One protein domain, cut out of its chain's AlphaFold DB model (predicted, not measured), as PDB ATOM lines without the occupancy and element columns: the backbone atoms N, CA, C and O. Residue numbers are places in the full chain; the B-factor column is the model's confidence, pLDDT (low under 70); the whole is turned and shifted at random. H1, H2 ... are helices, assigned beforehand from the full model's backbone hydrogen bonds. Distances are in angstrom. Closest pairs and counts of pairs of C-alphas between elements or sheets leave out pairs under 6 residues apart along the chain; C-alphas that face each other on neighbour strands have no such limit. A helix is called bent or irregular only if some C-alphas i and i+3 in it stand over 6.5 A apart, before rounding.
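What this domain is: This is residues 458 to 485 and 532 to 640 of the 652 residues of an uncharacterized protein of Sarcoptes scabiei (UniProt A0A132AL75). A compact body of helices is built round H4, with the longest helix, H6, slanting past one side of H4's later part and H1 on another side; the last residues of H6 and what follows, 631 to 640, stick out as an arm. H2 and H5 run side by side at a steep slant to H4, and short H3 sits at H4's first end. The printed part has 137 residues with six named helices, H1 to H6 in order, and no named strand, and its class is all helix. The whole is compact, with a radius of gyration of the C-alphas of 15.9 A, and elongated, spanning 60 by 32 by 20 A.

Where its parts are: H6 is residues 616 to 638, 33.8 A long, from C-alpha 616 at (-6.311, -15.059, 46.981) to C-alpha 638 at (26.107, -9.628, 55.042), with a kink of 30 degrees near residue 623. H4, residues 569 to 588, is 28.3 A long and begins at C-alpha 569 at (-18.322, -19.761, 35.278). H2, residues 532 to 549, is 27.7 A long. H1 is residues 458 to 472, H3 557 to 562 and H5 595 to 604. H1, H2 and H6 are irregular: C-alphas 463 and 466 are 7.4 A apart, 532 and 535 7.8 A, and 618 and 621 7.3 A.

How they stand to each other: H4 is the hub, touching five helices. Residues 616 to 626 of H6 touch residues 580 to 588 of H4, the closest C-alphas being those of Leu 587 and His 622, 6.0 A apart, at a shallow tilt of 27 degrees, the same way. H1 touches H4 at a shallow tilt of 28 degrees, the same way, with the C-alphas of Ser 472 and Ala 582 closest at 6.4 A. H2 only just touches H4, with 3 pairs of C-alphas within 8 A, the closest being Leu 544 and Phe 579 at 7.3 A. H5 touches H2 at a shallow tilt of 17 degrees, the same way, with the C-alphas of Ala 538 and Ile 597 closest at 4.2 A. H5 touches residues 583 to 587 of H4, with the C-alphas of Leu 587 and Val 598 closest at 6.1 A. H3 touches H4 at a steep tilt of 63 degrees, with the C-alphas of Leu 561 and Phe 569 closest at 5.7 A. Residues 468 to 472 of H1 touch H2, with the C-alphas of Ser 472 and Gln 537 closest at 5.1 A. H5 and H6 are close but not clearly touching; H1 and H6 are apart. Every O i to N i+4 pair is within hydrogen-bond range in H3, H4 and H5; the counts are 9 of 11 in H1, 13 of 14 in H2 and 15 of 19 in H6.

The domain as a whole: The two C-alphas farthest apart, those of Asn 565 and Glu 640, are 60.3 A apart; without residues 631 to 640, which stand free, the body spans 43 by 30 by 20 A. Residues 486 to 531 are not printed, and C-alphas 485 and 532 are 27.3 A apart across this cut. The link from H5 to H6 is long, with 11 residues. The mean pLDDT of the printed part is 77.5, and 31 residues are under 70, among them 475 to 485 and 633 to 640.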
ATOM      1  N   THR A 458     -10.108 -15.898  29.522       82.06
ATOM      2  CA  THR A 458     -10.501 -17.252  29.115       82.06
ATOM      3  C   THR A 458      -9.994 -17.576  27.718       82.06
ATOM      4  O   THR A 458      -9.419 -18.636  27.544       82.06
ATOM      5  N   SER A 459     -10.038 -16.638  26.768       86.12
ATOM      6  CA  SER A 459      -9.499 -16.854  25.419       86.12
ATOM      7  C   SER A 459      -7.981 -17.073  25.398       86.12
ATOM      8  O   SER A 459      -7.505 -17.931  24.661       86.12
ATOM      9  N   ILE A 460      -7.205 -16.345  26.215       88.69
ATOM     10  CA  ILE A 460      -5.751 -16.587  26.334       88.69
ATOM     11  C   ILE A 460      -5.494 -17.988  26.900       88.69
ATOM     12  O   ILE A 460      -4.633 -18.716  26.403       88.69
ATOM     13  N   LEU A 461      -6.236 -18.374  27.940       90.19
ATOM     14  CA  LEU A 461      -6.078 -19.670  28.599       90.19
ATOM     15  C   LEU A 461      -6.653 -20.841  27.789       90.19
ATOM     16  O   LEU A 461      -6.143 -21.951  27.912       90.19
ATOM     17  N   ASP A 462      -7.638 -20.609  26.927       90.19
ATOM     18  CA  ASP A 462      -8.149 -21.603  25.981       90.19
ATOM     19  C   ASP A 462      -7.063 -21.978  24.960       90.19
ATOM     20  O   ASP A 462      -6.962 -23.134  24.560       90.19
ATOM     21  N   VAL A 463      -6.217 -21.017  24.566       91.94
ATOM     22  CA  VAL A 463      -5.126 -21.245  23.604       91.94
ATOM     23  C   VAL A 463      -3.862 -21.781  24.280       91.94
ATOM     24  O   VAL A 463      -3.277 -22.749  23.806       91.94
ATOM     25  N   PHE A 464      -3.403 -21.148  25.362       94.38
ATOM     26  CA  PHE A 464      -2.088 -21.435  25.961       94.38
ATOM     27  C   PHE A 464      -2.161 -22.141  27.316       94.38
ATOM     28  O   PHE A 464      -1.154 -22.671  27.794       94.38
ATOM     29  N   GLY A 465      -3.325 -22.132  27.965       90.88
ATOM     30  CA  GLY A 465      -3.482 -22.578  29.347       90.88
ATOM     31  C   GLY A 465      -3.138 -24.048  29.529       90.88
ATOM     32  O   GLY A 465      -2.467 -24.379  30.503       90.88
ATOM     33  N   GLU A 466      -3.508 -24.918  28.585       90.56
ATOM     34  CA  GLU A 466      -3.161 -26.342  28.652       90.56
ATOM     35  C   GLU A 466      -1.646 -26.549  28.816       90.56
ATOM     36  O   GLU A 466      -1.211 -27.216  29.757       90.56
ATOM     37  N   TRP A 467      -0.836 -25.920  27.961       93.88
ATOM     38  CA  TRP A 467       0.623 -26.047  28.009       93.88
ATOM     39  C   TRP A 467       1.229 -25.361  29.234       93.88
ATOM     40  O   TRP A 467       2.110 -25.931  29.875       93.88
ATOM     41  N   LEU A 468       0.740 -24.175  29.609       94.06
ATOM     42  CA  LEU A 468       1.243 -23.440  30.775       94.06
ATOM     43  C   LEU A 468       0.964 -24.181  32.090       94.06
ATOM     44  O   LEU A 468       1.858 -24.307  32.930       94.06
ATOM     45  N   PHE A 469      -0.248 -24.716  32.266       92.38
ATOM     46  CA  PHE A 469      -0.587 -25.500  33.452       92.38
ATOM     47  C   PHE A 469       0.181 -26.824  33.478       92.38
ATOM     48  O   PHE A 469       0.778 -27.143  34.505       92.38
ATOM     49  N   GLN A 470       0.250 -27.567  32.367       89.31
ATOM     50  CA  GLN A 470       1.025 -28.814  32.320       89.31
ATOM     51  C   GLN A 470       2.513 -28.580  32.627       89.31
ATOM     52  O   GLN A 470       3.097 -29.343  33.402       89.31
ATOM     53  N   ALA A 471       3.106 -27.501  32.107       89.44
ATOM     54  CA  ALA A 471       4.474 -27.105  32.429       89.44
ATOM     55  C   ALA A 471       4.640 -26.785  33.922       89.44
ATOM     56  O   ALA A 471       5.600 -27.237  34.535       89.44
ATOM     57  N   SER A 472       3.684 -26.079  34.534       88.06
ATOM     58  CA  SER A 472       3.744 -25.696  35.954       88.06
ATOM     59  C   SER A 472       3.703 -26.870  36.944       88.06
ATOM     60  O   SER A 472       4.184 -26.744  38.071       88.06
ATOM     61  N   PHE A 473       3.125 -28.007  36.536       83.38
ATOM     62  CA  PHE A 473       3.000 -29.212  37.363       83.38
ATOM     63  C   PHE A 473       4.072 -30.268  37.071       83.38
ATOM     64  O   PHE A 473       4.089 -31.317  37.729       83.38
ATOM     65  N   PHE A 474       4.962 -30.030  36.104       79.00
ATOM     66  CA  PHE A 474       5.982 -30.999  35.723       79.00
ATOM     67  C   PHE A 474       6.897 -31.348  36.912       79.00
ATOM     68  O   PHE A 474       7.367 -30.479  37.637       79.00
ATOM     69  N   GLY A 475       7.120 -32.644  37.157       67.31
ATOM     70  CA  GLY A 475       7.923 -33.119  38.293       67.31
ATOM     71  C   GLY A 475       7.242 -33.055  39.669       67.31
ATOM     72  O   GLY A 475       7.837 -33.489  40.655       67.31
ATOM     73  N   SER A 476       6.002 -32.564  39.769       65.81
ATOM     74  CA  SER A 476       5.234 -32.597  41.021       65.81
ATOM     75  C   SER A 476       4.554 -33.961  41.233       65.81
ATOM     76  O   SER A 476       4.094 -34.599  40.287       65.81
ATOM     77  N   LYS A 477       4.442 -34.415  42.490       54.31
ATOM     78  CA  LYS A 477       3.778 -35.691  42.859       54.31
ATOM     79  C   LYS A 477       2.272 -35.724  42.529       54.31
ATOM     80  O   LYS A 477       1.666 -36.786  42.560       54.31
ATOM     81  N   LEU A 478       1.685 -34.577  42.181       54.88
ATOM     82  CA  LEU A 478       0.275 -34.396  41.805       54.88
ATOM     83  C   LEU A 478      -0.017 -34.707  40.325       54.88
ATOM     84  O   LEU A 478      -1.142 -34.514  39.867       54.88
ATOM     85  N   ASN A 479       0.975 -35.197  39.572       48.47
ATOM     86  CA  ASN A 479       0.903 -35.394  38.119       48.47
ATOM     87  C   ASN A 479      -0.210 -36.356  37.642       48.47
ATOM     88  O   ASN A 479      -0.528 -36.350  36.452       48.47
ATOM     89  N   HIS A 480      -0.791 -37.177  38.527       42.66
ATOM     90  CA  HIS A 480      -1.671 -38.287  38.139       42.66
ATOM     91  C   HIS A 480      -3.182 -38.002  38.246       42.66
ATOM     92  O   HIS A 480      -3.927 -38.426  37.363       42.66
ATOM     93  N   ASP A 481      -3.640 -37.244  39.250       42.53
ATOM     94  CA  ASP A 481      -5.083 -37.158  39.559       42.53
ATOM     95  C   ASP A 481      -5.792 -35.943  38.937       42.53
ATOM     96  O   ASP A 481      -6.980 -36.000  38.621       42.53
ATOM     97  N   HIS A 482      -5.078 -34.840  38.688       46.06
ATOM     98  CA  HIS A 482      -5.714 -33.590  38.246       46.06
ATOM     99  C   HIS A 482      -5.697 -33.339  36.735       46.06
ATOM    100  O   HIS A 482      -6.478 -32.504  36.278       46.06
ATOM    101  N   ARG A 483      -4.921 -34.095  35.937       43.81
ATOM    102  CA  ARG A 483      -4.918 -33.981  34.459       43.81
ATOM    103  C   ARG A 483      -6.313 -34.148  33.851       43.81
ATOM    104  O   ARG A 483      -6.624 -33.517  32.849       43.81
ATOM    105  N   LYS A 484      -7.159 -34.979  34.472       41.28
ATOM    106  CA  LYS A 484      -8.530 -35.245  34.015       41.28
ATOM    107  C   LYS A 484      -9.578 -34.342  34.659       41.28
ATOM    108  O   LYS A 484     -10.650 -34.210  34.090       41.28
ATOM    109  N   ALA A 485      -9.316 -33.713  35.803       39.94
ATOM    110  CA  ALA A 485     -10.339 -32.954  36.531       39.94
ATOM    111  C   ALA A 485     -10.355 -31.452  36.192       39.94
ATOM    112  O   ALA A 485     -11.408 -30.829  36.277       39.94
ATOM    113  N   THR A 532      16.084 -30.567  36.383       74.12
ATOM    114  CA  THR A 532      16.743 -30.014  35.185       74.12
ATOM    115  C   THR A 532      15.816 -29.140  34.331       74.12
ATOM    116  O   THR A 532      16.295 -28.280  33.596       74.12
ATOM    117  N   PHE A 533      14.493 -29.309  34.457       82.44
ATOM    118  CA  PHE A 533      13.472 -28.567  33.705       82.44
ATOM    119  C   PHE A 533      12.945 -27.326  34.447       82.44
ATOM    120  O   PHE A 533      12.002 -26.686  33.972       82.44
ATOM    121  N   GLU A 534      13.540 -26.971  35.591       85.94
ATOM    122  CA  GLU A 534      13.083 -25.889  36.474       85.94
ATOM    123  C   GLU A 534      12.875 -24.558  35.731       85.94
ATOM    124  O   GLU A 534      11.842 -23.911  35.896       85.94
ATOM    125  N   SER A 535      13.803 -24.172  34.850       86.44
ATOM    126  CA  SER A 535      13.728 -22.887  34.143       86.44
ATOM    127  C   SER A 535      12.508 -22.778  33.223       86.44
ATOM    128  O   SER A 535      11.946 -21.698  33.060       86.44
ATOM    129  N   GLY A 536      12.066 -23.880  32.605       88.19
ATOM    130  CA  GLY A 536      10.830 -23.892  31.816       88.19
ATOM    131  C   GLY A 536       9.587 -23.767  32.701       88.19
ATOM    132  O   GLY A 536       8.679 -23.000  32.388       88.19
ATOM    133  N   GLN A 537       9.579 -24.447  33.852       89.75
ATOM    134  CA  GLN A 537       8.487 -24.357  34.833       89.75
ATOM    135  C   GLN A 537       8.355 -22.938  35.402       89.75
ATOM    136  O   GLN A 537       7.248 -22.408  35.507       89.75
ATOM    137  N   ALA A 538       9.485 -22.303  35.723       90.44
ATOM    138  CA  ALA A 538       9.540 -20.947  36.254       90.44
ATOM    139  C   ALA A 538       8.943 -19.919  35.277       90.44
ATOM    140  O   ALA A 538       8.183 -19.047  35.698       90.44
ATOM    141  N   GLU A 539       9.235 -20.032  33.977       91.12
ATOM    142  CA  GLU A 539       8.663 -19.159  32.939       91.12
ATOM    143  C   GLU A 539       7.147 -19.347  32.788       91.12
ATOM    144  O   GLU A 539       6.411 -18.362  32.673       91.12
ATOM    145  N   ALA A 540       6.665 -20.595  32.829       93.50
ATOM    146  CA  ALA A 540       5.236 -20.891  32.755       93.50
ATOM    147  C   ALA A 540       4.475 -20.315  33.961       93.50
ATOM    148  O   ALA A 540       3.474 -19.619  33.790       93.50
ATOM    149  N   LEU A 541       4.979 -20.545  35.179       91.88
ATOM    150  CA  LEU A 541       4.384 -20.031  36.417       91.88
ATOM    151  C   LEU A 541       4.408 -18.504  36.484       91.88
ATOM    152  O   LEU A 541       3.397 -17.896  36.833       91.88
ATOM    153  N   GLY A 542       5.521 -17.877  36.097       91.00
ATOM    154  CA  GLY A 542       5.612 -16.420  36.007       91.00
ATOM    155  C   GLY A 542       4.583 -15.844  35.032       91.00
ATOM    156  O   GLY A 542       3.919 -14.859  35.337       91.00
ATOM    157  N   THR A 543       4.376 -16.501  33.890       92.31
ATOM    158  CA  THR A 543       3.386 -16.074  32.890       92.31
ATOM    159  C   THR A 543       1.954 -16.256  33.376       92.31
ATOM    160  O   THR A 543       1.138 -15.356  33.188       92.31
ATOM    161  N   LEU A 544       1.643 -17.355  34.071       92.44
ATOM    162  CA  LEU A 544       0.348 -17.514  34.739       92.44
ATOM    163  C   LEU A 544       0.114 -16.386  35.756       92.44
ATOM    164  O   LEU A 544      -0.956 -15.780  35.744       92.44
ATOM    165  N   CYS A 545       1.120 -16.030  36.565       91.00
ATOM    166  CA  CYS A 545       1.022 -14.872  37.458       91.00
ATOM    167  C   CYS A 545       0.693 -13.588  36.686       91.00
ATOM    168  O   CYS A 545      -0.252 -12.904  37.064       91.00
ATOM    169  N   LYS A 546       1.384 -13.294  35.576       88.31
ATOM    170  CA  LYS A 546       1.084 -12.116  34.740       88.31
ATOM    171  C   LYS A 546      -0.358 -12.114  34.227       88.31
ATOM    172  O   LYS A 546      -1.029 -11.096  34.356       88.31
ATOM    173  N   ILE A 547      -0.841 -13.239  33.685       87.56
ATOM    174  CA  ILE A 547      -2.207 -13.365  33.139       87.56
ATOM    175  C   ILE A 547      -3.250 -12.990  34.200       87.56
ATOM    176  O   ILE A 547      -4.162 -12.215  33.920       87.56
ATOM    177  N   PHE A 548      -3.109 -13.515  35.420       85.62
ATOM    178  CA  PHE A 548      -4.064 -13.257  36.500       85.62
ATOM    179  C   PHE A 548      -3.858 -11.896  37.189       85.62
ATOM    180  O   PHE A 548      -4.841 -11.297  37.613       85.62
ATOM    181  N   CYS A 549      -2.622 -11.385  37.283       82.00
ATOM    182  CA  CYS A 549      -2.304 -10.139  37.998       82.00
ATOM    183  C   CYS A 549      -2.479  -8.870  37.158       82.00
ATOM    184  O   CYS A 549      -2.642  -7.789  37.719       82.00
ATOM    185  N   LEU A 550      -2.382  -8.964  35.830       73.69
ATOM    186  CA  LEU A 550      -2.482  -7.794  34.962       73.69
ATOM    187  C   LEU A 550      -3.913  -7.509  34.509       73.69
ATOM    188  O   LEU A 550      -4.123  -6.475  33.899       73.69
ATOM    189  N   LYS A 551      -4.904  -8.362  34.776       66.88
ATOM    190  CA  LYS A 551      -6.271  -8.168  34.265       66.88
ATOM    191  C   LYS A 551      -6.874  -6.818  34.709       66.88
ATOM    192  O   LYS A 551      -6.886  -6.529  35.901       66.88
ATOM    193  N   LYS A 552      -7.424  -6.041  33.761       55.81
ATOM    194  CA  LYS A 552      -8.198  -4.815  34.021       55.81
ATOM    195  C   LYS A 552      -9.650  -4.939  33.507       55.81
ATOM    196  O   LYS A 552      -9.883  -5.129  32.317       55.81
ATOM    197  N   ASP A 553     -10.575  -4.922  34.464       53.28
ATOM    198  CA  ASP A 553     -11.963  -4.414  34.524       53.28
ATOM    199  C   ASP A 553     -13.069  -4.718  33.485       53.28
ATOM    200  O   ASP A 553     -14.215  -4.408  33.789       53.28
ATOM    201  N   ASP A 554     -12.861  -5.366  32.332       50.06
ATOM    202  CA  ASP A 554     -14.013  -5.537  31.402       50.06
ATOM    203  C   ASP A 554     -14.988  -6.676  31.772       50.06
ATOM    204  O   ASP A 554     -16.135  -6.696  31.331       50.06
ATOM    205  N   GLU A 555     -14.556  -7.621  32.611       56.03
ATOM    206  CA  GLU A 555     -15.385  -8.708  33.142       56.03
ATOM    207  C   GLU A 555     -14.867  -9.070  34.544       56.03
ATOM    208  O   GLU A 555     -13.903  -9.839  34.678       56.03
ATOM    209  N   ASP A 556     -15.456  -8.493  35.593       63.88
ATOM    210  CA  ASP A 556     -15.103  -8.785  36.984       63.88
ATOM    211  C   ASP A 556     -15.137 -10.303  37.216       63.88
ATOM    212  O   ASP A 556     -16.200 -10.925  37.263       63.88
ATOM    213  N   ILE A 557     -13.961 -10.922  37.379       71.38
ATOM    214  CA  ILE A 557     -13.822 -12.359  37.690       71.38
ATOM    215  C   ILE A 557     -14.717 -12.713  38.877       71.38
ATOM    216  O   ILE A 557     -15.382 -13.745  38.875       71.38
ATOM    217  N   SER A 558     -14.768 -11.815  39.858       69.38
ATOM    218  CA  SER A 558     -15.620 -11.902  41.036       69.38
ATOM    219  C   SER A 558     -17.112 -11.892  40.691       69.38
ATOM    220  O   SER A 558     -17.856 -12.694  41.254       69.38
ATOM    221  N   GLN A 559     -17.563 -11.068  39.737       69.81
ATOM    222  CA  GLN A 559     -18.959 -11.071  39.284       69.81
ATOM    223  C   GLN A 559     -19.305 -12.371  38.550       69.81
ATOM    224  O   GLN A 559     -20.299 -13.010  38.894       69.81
ATOM    225  N   ILE A 560     -18.460 -12.826  37.620       72.38
ATOM    226  CA  ILE A 560     -18.677 -14.089  36.893       72.38
ATOM    227  C   ILE A 560     -18.689 -15.280  37.857       72.38
ATOM    228  O   ILE A 560     -19.555 -16.144  37.760       72.38
ATOM    229  N   LEU A 561     -17.767 -15.320  38.823       70.44
ATOM    230  CA  LEU A 561     -17.713 -16.380  39.832       70.44
ATOM    231  C   LEU A 561     -18.853 -16.301  40.860       70.44
ATOM    232  O   LEU A 561     -19.184 -17.313  41.474       70.44
ATOM    233  N   SER A 562     -19.486 -15.140  41.038       70.25
ATOM    234  CA  SER A 562     -20.695 -15.015  41.861       70.25
ATOM    235  C   SER A 562     -21.955 -15.526  41.149       70.25
ATOM    236  O   SER A 562     -22.893 -15.991  41.798       70.25
ATOM    237  N   GLN A 563     -21.974 -15.498  39.812       75.25
ATOM    238  CA  GLN A 563     -23.113 -15.895  38.989       75.25
ATOM    239  C   GLN A 563     -22.933 -17.319  38.449       75.25
ATOM    240  O   GLN A 563     -22.399 -17.534  37.364       75.25
ATOM    241  N   GLN A 564     -23.455 -18.313  39.173       71.75
ATOM    242  CA  GLN A 564     -23.327 -19.735  38.803       71.75
ATOM    243  C   GLN A 564     -23.918 -20.090  37.423       71.75
ATOM    244  O   GLN A 564     -23.508 -21.078  36.823       71.75
ATOM    245  N   ASN A 565     -24.846 -19.277  36.907       71.88
ATOM    246  CA  ASN A 565     -25.475 -19.468  35.595       71.88
ATOM    247  C   ASN A 565     -24.661 -18.879  34.428       71.88
ATOM    248  O   ASN A 565     -25.083 -18.990  33.278       71.88
ATOM    249  N   HIS A 566     -23.533 -18.215  34.693       74.50
ATOM    250  CA  HIS A 566     -22.724 -17.606  33.643       74.50
ATOM    251  C   HIS A 566     -22.026 -18.685  32.798       74.50
ATOM    252  O   HIS A 566     -21.418 -19.607  33.339       74.50
ATOM    253  N   LEU A 567     -22.055 -18.546  31.467       74.56
ATOM    254  CA  LEU A 567     -21.509 -19.534  30.519       74.56
ATOM    255  C   LEU A 567     -20.036 -19.886  30.803       74.56
ATOM    256  O   LEU A 567     -19.624 -21.040  30.714       74.56
ATOM    257  N   GLU A 568     -19.255 -18.885  31.205       76.69
ATOM    258  CA  GLU A 568     -17.822 -19.020  31.488       76.69
ATOM    259  C   GLU A 568     -17.504 -19.354  32.963       76.69
ATOM    260  O   GLU A 568     -16.333 -19.503  33.310       76.69
ATOM    261  N   PHE A 569     -18.513 -19.503  33.840       80.81
ATOM    262  CA  PHE A 569     -18.322 -19.761  35.278       80.81
ATOM    263  C   PHE A 569     -17.442 -20.991  35.531       80.81
ATOM    264  O   PHE A 569     -16.441 -20.914  36.244       80.81
ATOM    265  N   VAL A 570     -17.801 -22.127  34.922       82.38
ATOM    266  CA  VAL A 570     -17.105 -23.408  35.129       82.38
ATOM    267  C   VAL A 570     -15.659 -23.325  34.641       82.38
ATOM    268  O   VAL A 570     -14.746 -23.725  35.361       82.38
ATOM    269  N   LYS A 571     -15.439 -22.749  33.454       81.94
ATOM    270  CA  LYS A 571     -14.102 -22.590  32.868       81.94
ATOM    271  C   LYS A 571     -13.210 -21.715  33.744       81.94
ATOM    272  O   LYS A 571     -12.127 -22.135  34.143       81.94
ATOM    273  N   LEU A 572     -13.689 -20.524  34.101       82.69
ATOM    274  CA  LEU A 572     -12.936 -19.574  34.915       82.69
ATOM    275  C   LEU A 572     -12.633 -20.138  36.308       82.69
ATOM    276  O   LEU A 572     -11.513 -19.993  36.799       82.69
ATOM    277  N   ARG A 573     -13.593 -20.843  36.920       84.81
ATOM    278  CA  ARG A 573     -13.391 -21.559  38.186       84.81
ATOM    279  C   ARG A 573     -12.284 -22.603  38.066       84.81
ATOM    280  O   ARG A 573     -11.438 -22.679  38.960       84.81
ATOM    281  N   ASN A 574     -12.274 -23.396  36.997       85.88
ATOM    282  CA  ASN A 574     -11.259 -24.427  36.779       85.88
ATOM    283  C   ASN A 574      -9.869 -23.812  36.598       85.88
ATOM    284  O   ASN A 574      -8.921 -24.257  37.246       85.88
ATOM    285  N   TYR A 575      -9.757 -22.742  35.806       89.00
ATOM    286  CA  TYR A 575      -8.499 -22.021  35.626       89.00
ATOM    287  C   TYR A 575      -7.985 -21.390  36.920       89.00
ATOM    288  O   TYR A 575      -6.808 -21.542  37.246       89.00
ATOM    289  N   LEU A 576      -8.856 -20.739  37.697       88.31
ATOM    290  CA  LEU A 576      -8.477 -20.136  38.976       88.31
ATOM    291  C   LEU A 576      -8.058 -21.199  40.002       88.31
ATOM    292  O   LEU A 576      -7.052 -21.044  40.693       88.31
ATOM    293  N   THR A 577      -8.792 -22.312  40.063       88.00
ATOM    294  CA  THR A 577      -8.462 -23.443  40.941       88.00
ATOM    295  C   THR A 577      -7.110 -24.046  40.557       88.00
ATOM    296  O   THR A 577      -6.256 -24.236  41.422       88.00
ATOM    297  N   GLY A 578      -6.887 -24.293  39.262       87.69
ATOM    298  CA  GLY A 578      -5.610 -24.779  38.741       87.69
ATOM    299  C   GLY A 578      -4.456 -23.840  39.085       87.69
ATOM    300  O   GLY A 578      -3.416 -24.295  39.556       87.69
ATOM    301  N   PHE A 579      -4.664 -22.529  38.948       91.25
ATOM    302  CA  PHE A 579      -3.670 -21.514  39.290       91.25
ATOM    303  C   PHE A 579      -3.309 -21.509  40.778       91.25
ATOM    304  O   PHE A 579      -2.128 -21.546  41.124       91.25
ATOM    305  N   TYR A 580      -4.293 -21.546  41.678       91.00
ATOM    306  CA  TYR A 580      -4.018 -21.587  43.116       91.00
ATOM    307  C   TYR A 580      -3.337 -22.875  43.562       91.00
ATOM    308  O   TYR A 580      -2.453 -22.827  44.419       91.00
ATOM    309  N   ILE A 581      -3.702 -24.018  42.977       89.06
ATOM    310  CA  ILE A 581      -3.008 -25.282  43.243       89.06
ATOM    311  C   ILE A 581      -1.560 -25.189  42.750       89.06
ATOM    312  O   ILE A 581      -0.650 -25.527  43.506       89.06
ATOM    313  N   ALA A 582      -1.331 -24.676  41.536       89.31
ATOM    314  CA  ALA A 582       0.007 -24.503  40.972       89.31
ATOM    315  C   ALA A 582       0.896 -23.621  41.862       89.31
ATOM    316  O   ALA A 582       2.023 -24.006  42.177       89.31
ATOM    317  N   LEU A 583       0.376 -22.483  42.338       90.44
ATOM    318  CA  LEU A 583       1.094 -21.612  43.267       90.44
ATOM    319  C   LEU A 583       1.355 -22.295  44.606       90.44
ATOM    320  O   LEU A 583       2.489 -22.305  45.074       90.44
ATOM    321  N   LYS A 584       0.332 -22.897  45.221       88.12
ATOM    322  CA  LYS A 584       0.465 -23.540  46.533       88.12
ATOM    323  C   LYS A 584       1.545 -24.618  46.518       88.12
ATOM    324  O   LYS A 584       2.419 -24.593  47.376       88.12
ATOM    325  N   VAL A 585       1.500 -25.525  45.541       87.12
ATOM    326  CA  VAL A 585       2.455 -26.637  45.407       87.12
ATOM    327  C   VAL A 585       3.883 -26.110  45.283       87.12
ATOM    328  O   VAL A 585       4.759 -26.516  46.045       87.12
ATOM    329  N   ASN A 586       4.108 -25.161  44.375       84.94
ATOM    330  CA  ASN A 586       5.450 -24.663  44.087       84.94
ATOM    331  C   ASN A 586       6.005 -23.748  45.193       84.94
ATOM    332  O   ASN A 586       7.194 -23.822  45.495       84.94
ATOM    333  N   LEU A 587       5.164 -22.956  45.868       85.38
ATOM    334  CA  LEU A 587       5.575 -22.136  47.017       85.38
ATOM    335  C   LEU A 587       5.867 -22.982  48.268       85.38
ATOM    336  O   LEU A 587       6.717 -22.619  49.078       85.38
ATOM    337  N   THR A 588       5.200 -24.129  48.446       83.19
ATOM    338  CA  THR A 588       5.517 -25.040  49.562       83.19
ATOM    339  C   THR A 588       6.851 -25.768  49.397       83.19
ATOM    340  O   THR A 588       7.477 -26.110  50.400       83.19
ATOM    341  N   SER A 589       7.315 -25.950  48.160       71.75
ATOM    342  CA  SER A 589       8.551 -26.663  47.814       71.75
ATOM    343  C   SER A 589       9.828 -25.810  47.909       71.75
ATOM    344  O   SER A 589      10.854 -26.190  47.351       71.75
ATOM    345  N   ILE A 590       9.822 -24.680  48.628       68.19
ATOM    346  CA  ILE A 590      10.983 -23.767  48.691       68.19
ATOM    347  C   ILE A 590      12.276 -24.423  49.215       68.19
ATOM    348  O   ILE A 590      13.373 -24.011  48.852       68.19
ATOM    349  N   HIS A 591      12.154 -25.475  50.031       61.69
ATOM    350  CA  HIS A 591      13.288 -26.216  50.602       61.69
ATOM    351  C   HIS A 591      13.868 -27.286  49.658       61.69
ATOM    352  O   HIS A 591      14.866 -27.911  49.996       61.69
ATOM    353  N   GLU A 592      13.274 -27.500  48.478       64.00
ATOM    354  CA  GLU A 592      13.696 -28.503  47.482       64.00
ATOM    355  C   GLU A 592      14.628 -27.916  46.395       64.00
ATOM    356  O   GLU A 592      14.599 -28.367  45.257       64.00
ATOM    357  N   ASN A 593      15.415 -26.873  46.694       63.69
ATOM    358  CA  ASN A 593      16.299 -26.169  45.738       63.69
ATOM    359  C   ASN A 593      15.609 -25.539  44.502       63.69
ATOM    360  O   ASN A 593      16.296 -25.085  43.592       63.69
ATOM    361  N   LYS A 594      14.275 -25.411  44.490       73.44
ATOM    362  CA  LYS A 594      13.481 -24.794  43.401       73.44
ATOM    363  C   LYS A 594      13.443 -23.259  43.462       73.44
ATOM    364  O   LYS A 594      12.379 -22.629  43.457       73.44
ATOM    365  N   ILE A 595      14.611 -22.643  43.607       80.50
ATOM    366  CA  ILE A 595      14.759 -21.205  43.861       80.50
ATOM    367  C   ILE A 595      14.309 -20.375  42.649       80.50
ATOM    368  O   ILE A 595      13.716 -19.308  42.833       80.50
ATOM    369  N   GLN A 596      14.535 -20.847  41.417       83.25
ATOM    370  CA  GLN A 596      14.168 -20.112  40.202       83.25
ATOM    371  C   GLN A 596      12.648 -20.017  40.057       83.25
ATOM    372  O   GLN A 596      12.129 -18.954  39.711       83.25
ATOM    373  N   ILE A 597      11.929 -21.102  40.370       85.81
ATOM    374  CA  ILE A 597      10.462 -21.132  40.314       85.81
ATOM    375  C   ILE A 597       9.871 -20.112  41.284       85.81
ATOM    376  O   ILE A 597       9.075 -19.264  40.875       85.81
ATOM    377  N   VAL A 598      10.282 -20.160  42.555       86.12
ATOM    378  CA  VAL A 598       9.756 -19.244  43.575       86.12
ATOM    379  C   VAL A 598      10.119 -17.796  43.240       86.12
ATOM    380  O   VAL A 598       9.260 -16.922  43.328       86.12
ATOM    381  N   SER A 599      11.345 -17.542  42.769       85.94
ATOM    382  CA  SER A 599      11.771 -16.204  42.333       85.94
ATOM    383  C   SER A 599      10.891 -15.667  41.200       85.94
ATOM    384  O   SER A 599      10.421 -14.533  41.267       85.94
ATOM    385  N   SER A 600      10.616 -16.489  40.183       86.88
ATOM    386  CA  SER A 600       9.756 -16.105  39.059       86.88
ATOM    387  C   SER A 600       8.322 -15.809  39.503       86.88
ATOM    388  O   SER A 600       7.743 -14.809  39.071       86.88
ATOM    389  N   ILE A 601       7.761 -16.627  40.405       88.88
ATOM    390  CA  ILE A 601       6.431 -16.380  40.978       88.88
ATOM    391  C   ILE A 601       6.413 -15.019  41.671       88.88
ATOM    392  O   ILE A 601       5.562 -14.198  41.339       88.88
ATOM    393  N   LEU A 602       7.348 -14.759  42.591       88.00
ATOM    394  CA  LEU A 602       7.387 -13.520  43.377       88.00
ATOM    395  C   LEU A 602       7.520 -12.273  42.490       88.00
ATOM    396  O   LEU A 602       6.783 -11.310  42.677       88.00
ATOM    397  N   VAL A 603       8.398 -12.306  41.482       85.81
ATOM    398  CA  VAL A 603       8.619 -11.167  40.572       85.81
ATOM    399  C   VAL A 603       7.392 -10.864  39.707       85.81
ATOM    400  O   VAL A 603       7.108  -9.702  39.433       85.81
ATOM    401  N   ASN A 604       6.639 -11.880  39.285       85.94
ATOM    402  CA  ASN A 604       5.495 -11.695  38.385       85.94
ATOM    403  C   ASN A 604       4.142 -11.570  39.109       85.94
ATOM    404  O   ASN A 604       3.119 -11.388  38.454       85.94
ATOM    405  N   SER A 605       4.117 -11.661  40.441       85.94
ATOM    406  CA  SER A 605       2.896 -11.618  41.266       85.94
ATOM    407  C   SER A 605       2.778 -10.360  42.133       85.94
ATOM    408  O   SER A 605       1.992 -10.334  43.075       85.94
ATOM    409  N   VAL A 606       3.505  -9.286  41.801       80.75
ATOM    410  CA  VAL A 606       3.537  -8.032  42.584       80.75
ATOM    411  C   VAL A 606       2.134  -7.479  42.861       80.75
ATOM    412  O   VAL A 606       1.845  -7.059  43.976       80.75
ATOM    413  N   ARG A 607       1.239  -7.544  41.870       77.69
ATOM    414  CA  ARG A 607      -0.143  -7.041  41.971       77.69
ATOM    415  C   ARG A 607      -1.165  -8.115  42.350       77.69
ATOM    416  O   ARG A 607      -2.364  -7.860  42.326       77.69
ATOM    417  N   PHE A 608      -0.726  -9.322  42.712       84.00
ATOM    418  CA  PHE A 608      -1.623 -10.459  42.938       84.00
ATOM    419  C   PHE A 608      -2.689 -10.169  44.000       84.00
ATOM    420  O   PHE A 608      -3.872 -10.405  43.771       84.00
ATOM    421  N   PHE A 609      -2.294  -9.595  45.137       83.31
ATOM    422  CA  PHE A 609      -3.238  -9.243  46.202       83.31
ATOM    423  C   PHE A 609      -4.011  -7.943  45.927       83.31
ATOM    424  O   PHE A 609      -5.059  -7.742  46.532       83.31
ATOM    425  N   GLU A 610      -3.544  -7.095  45.004       79.50
ATOM    426  CA  GLU A 610      -4.273  -5.892  44.569       79.50
ATOM    427  C   GLU A 610      -5.467  -6.240  43.675       79.50
ATOM    428  O   GLU A 610      -6.482  -5.556  43.718       79.50
ATOM    429  N   THR A 611      -5.360  -7.313  42.883       74.69
ATOM    430  CA  THR A 611      -6.447  -7.766  41.992       74.69
ATOM    431  C   THR A 611      -7.661  -8.363  42.715       74.69
ATOM    432  O   THR A 611      -8.654  -8.671  42.063       74.69
ATOM    433  N   ASP A 612      -7.577  -8.565  44.037       75.69
ATOM    434  CA  ASP A 612      -8.613  -9.140  44.915       75.69
ATOM    435  C   ASP A 612      -9.344 -10.365  44.329       75.69
ATOM    436  O   ASP A 612     -10.567 -10.508  44.391       75.69
ATOM    437  N   LEU A 613      -8.573 -11.289  43.740       82.44
ATOM    438  CA  LEU A 613      -9.132 -12.528  43.203       82.44
ATOM    439  C   LEU A 613      -9.804 -13.351  44.324       82.44
ATOM    440  O   LEU A 613      -9.228 -13.473  45.416       82.44
ATOM    441  N   PRO A 614     -10.969 -13.982  44.072       81.38
ATOM    442  CA  PRO A 614     -11.681 -14.751  45.088       81.38
ATOM    443  C   PRO A 614     -10.835 -15.888  45.669       81.38
ATOM    444  O   PRO A 614     -10.506 -16.840  44.972       81.38
ATOM    445  N   GLY A 615     -10.515 -15.820  46.964       80.62
ATOM    446  CA  GLY A 615      -9.698 -16.831  47.652       80.62
ATOM    447  C   GLY A 615      -8.185 -16.579  47.619       80.62
ATOM    448  O   GLY A 615      -7.435 -17.362  48.203       80.62
ATOM    449  N   SER A 616      -7.728 -15.465  47.037       84.75
ATOM    450  CA  SER A 616      -6.311 -15.059  46.981       84.75
ATOM    451  C   SER A 616      -5.615 -15.068  48.351       84.75
ATOM    452  O   SER A 616      -4.475 -15.521  48.472       84.75
ATOM    453  N   LYS A 617      -6.325 -14.659  49.413       85.56
ATOM    454  CA  LYS A 617      -5.822 -14.596  50.801       85.56
ATOM    455  C   LYS A 617      -5.337 -15.943  51.352       85.56
ATOM    456  O   LYS A 617      -4.491 -15.955  52.240       85.56
ATOM    457  N   ILE A 618      -5.802 -17.074  50.811       87.75
ATOM    458  CA  ILE A 618      -5.368 -18.419  51.236       87.75
ATOM    459  C   ILE A 618      -3.872 -18.639  50.959       87.75
ATOM    460  O   ILE A 618      -3.209 -19.383  51.680       87.75
ATOM    461  N   LEU A 619      -3.318 -17.984  49.933       88.19
ATOM    462  CA  LEU A 619      -1.913 -18.130  49.549       88.19
ATOM    463  C   LEU A 619      -0.965 -17.236  50.359       88.19
ATOM    464  O   LEU A 619       0.245 -17.455  50.341       88.19
ATOM    465  N   MET A 620      -1.494 -16.265  51.107       87.00
ATOM    466  CA  MET A 620      -0.712 -15.265  51.836       87.00
ATOM    467  C   MET A 620       0.351 -15.863  52.783       87.00
ATOM    468  O   MET A 620       1.502 -15.431  52.699       87.00
ATOM    469  N   PRO A 621       0.067 -16.902  53.600       88.12
ATOM    470  CA  PRO A 621       1.089 -17.514  54.456       88.12
ATOM    471  C   PRO A 621       2.243 -18.145  53.664       88.12
ATOM    472  O   PRO A 621       3.389 -18.135  54.108       88.12
ATOM    473  N   HIS A 622       1.955 -18.690  52.477       87.62
ATOM    474  CA  HIS A 622       2.965 -19.298  51.614       87.62
ATOM    475  C   HIS A 622       3.876 -18.238  50.986       87.62
ATOM    476  O   HIS A 622       5.091 -18.425  50.966       87.62
ATOM    477  N   PHE A 623       3.309 -17.113  50.541       88.62
ATOM    478  CA  PHE A 623       4.073 -15.973  50.030       88.62
ATOM    479  C   PHE A 623       4.994 -15.375  51.095       88.62
ATOM    480  O   PHE A 623       6.186 -15.221  50.834       88.62
ATOM    481  N   PHE A 624       4.481 -15.111  52.302       86.69
ATOM    482  CA  PHE A 624       5.297 -14.570  53.393       86.69
ATOM    483  C   PHE A 624       6.459 -15.489  53.753       86.69
ATOM    484  O   PHE A 624       7.596 -15.032  53.787       86.69
ATOM    485  N   ARG A 625       6.210 -16.798  53.888       86.00
ATOM    486  CA  ARG A 625       7.274 -17.778  54.152       86.00
ATOM    487  C   ARG A 625       8.371 -17.759  53.081       86.00
ATOM    488  O   ARG A 625       9.542 -17.947  53.400       86.00
ATOM    489  N   CYS A 626       8.002 -17.555  51.816       85.31
ATOM    490  CA  CYS A 626       8.973 -17.462  50.727       85.31
ATOM    491  C   CYS A 626       9.790 -16.170  50.803       85.31
ATOM    492  O   CYS A 626      11.012 -16.210  50.689       85.31
ATOM    493  N   VAL A 627       9.129 -15.035  51.031       84.88
ATOM    494  CA  VAL A 627       9.791 -13.731  51.173       84.88
ATOM    495  C   VAL A 627      10.743 -13.729  52.373       84.88
ATOM    496  O   VAL A 627      11.896 -13.335  52.220       84.88
ATOM    497  N   GLU A 628      10.316 -14.248  53.526       84.81
ATOM    498  CA  GLU A 628      11.159 -14.421  54.717       84.81
ATOM    499  C   GLU A 628      12.401 -15.271  54.425       84.81
ATOM    500  O   GLU A 628      13.504 -14.922  54.840       84.81
ATOM    501  N   PHE A 629      12.253 -16.360  53.665       83.50
ATOM    502  CA  PHE A 629      13.378 -17.209  53.274       83.50
ATOM    503  C   PHE A 629      14.404 -16.464  52.404       83.50
ATOM    504  O   PHE A 629      15.602 -16.563  52.664       83.50
ATOM    505  N   PHE A 630      13.960 -15.696  51.402       79.62
ATOM    506  CA  PHE A 630      14.863 -14.915  50.544       79.62
ATOM    507  C   PHE A 630      15.524 -13.744  51.281       79.62
ATOM    508  O   PHE A 630      16.704 -13.470  51.059       79.62
ATOM    509  N   LEU A 631      14.791 -13.069  52.173       78.81
ATOM    510  CA  LEU A 631      15.337 -11.991  53.002       78.81
ATOM    511  C   LEU A 631      16.358 -12.527  54.017       78.81
ATOM    512  O   LEU A 631      17.456 -11.984  54.122       78.81
ATOM    513  N   GLY A 632      16.061 -13.655  54.670       71.00
ATOM    514  CA  GLY A 632      16.963 -14.291  55.633       71.00
ATOM    515  C   GLY A 632      18.251 -14.865  55.023       71.00
ATOM    516  O   GLY A 632      19.230 -15.078  55.740       71.00
ATOM    517  N   GLN A 633      18.298 -15.111  53.707       63.31
ATOM    518  CA  GLN A 633      19.543 -15.468  53.013       63.31
ATOM    519  C   GLN A 633      20.455 -14.260  52.764       63.31
ATOM    520  O   GLN A 633      21.668 -14.389  52.924       63.31
ATOM    521  N   LYS A 634      19.890 -13.093  52.417       53.44
ATOM    522  CA  LYS A 634      20.657 -11.845  52.245       53.44
ATOM    523  C   LYS A 634      21.347 -11.421  53.537       53.44
ATOM    524  O   LYS A 634      22.527 -11.082  53.521       53.44
ATOM    525  N   GLU A 635      20.633 -11.533  54.651       44.84
ATOM    526  CA  GLU A 635      21.173 -11.253  55.980       44.84
ATOM    527  C   GLU A 635      22.391 -12.139  56.290       44.84
ATOM    528  O   GLU A 635      23.448 -11.633  56.658       44.84
ATOM    529  N   LYS A 636      22.328 -13.453  56.031       45.91
ATOM    530  CA  LYS A 636      23.471 -14.361  56.258       45.91
ATOM    531  C   LYS A 636      24.712 -14.036  55.416       45.91
ATOM    532  O   LYS A 636      25.814 -14.263  55.900       45.91
ATOM    533  N   SER A 637      24.555 -13.509  54.199       41.59
ATOM    534  CA  SER A 637      25.692 -13.084  53.365       41.59
ATOM    535  C   SER A 637      26.321 -11.754  53.798       41.59
ATOM    536  O   SER A 637      27.492 -11.521  53.515       41.59
ATOM    537  N   GLU A 638      25.581 -10.892  54.501       39.19
ATOM    538  CA  GLU A 638      26.107  -9.628  55.042       39.19
ATOM    539  C   GLU A 638      26.714  -9.800  56.450       39.19
ATOM    540  O   GLU A 638      27.621  -9.058  56.838       39.19
ATOM    541  N   TYR A 639      26.305 -10.837  57.191       38.28
ATOM    542  CA  TYR A 639      26.822 -11.128  58.533       38.28
ATOM    543  C   TYR A 639      28.234 -11.735  58.586       38.28
ATOM    544  O   TYR A 639      28.792 -11.827  59.678       38.28
ATOM    545  N   GLU A 640      28.867 -12.075  57.457       37.97
ATOM    546  CA  GLU A 640      30.309 -12.378  57.457       37.97
ATOM    547  C   GLU A 640      31.196 -11.124  57.455       37.97
ATOM    548  O   GLU A 640      32.401 -11.259  57.674       37.97
TER     549      GLU A 640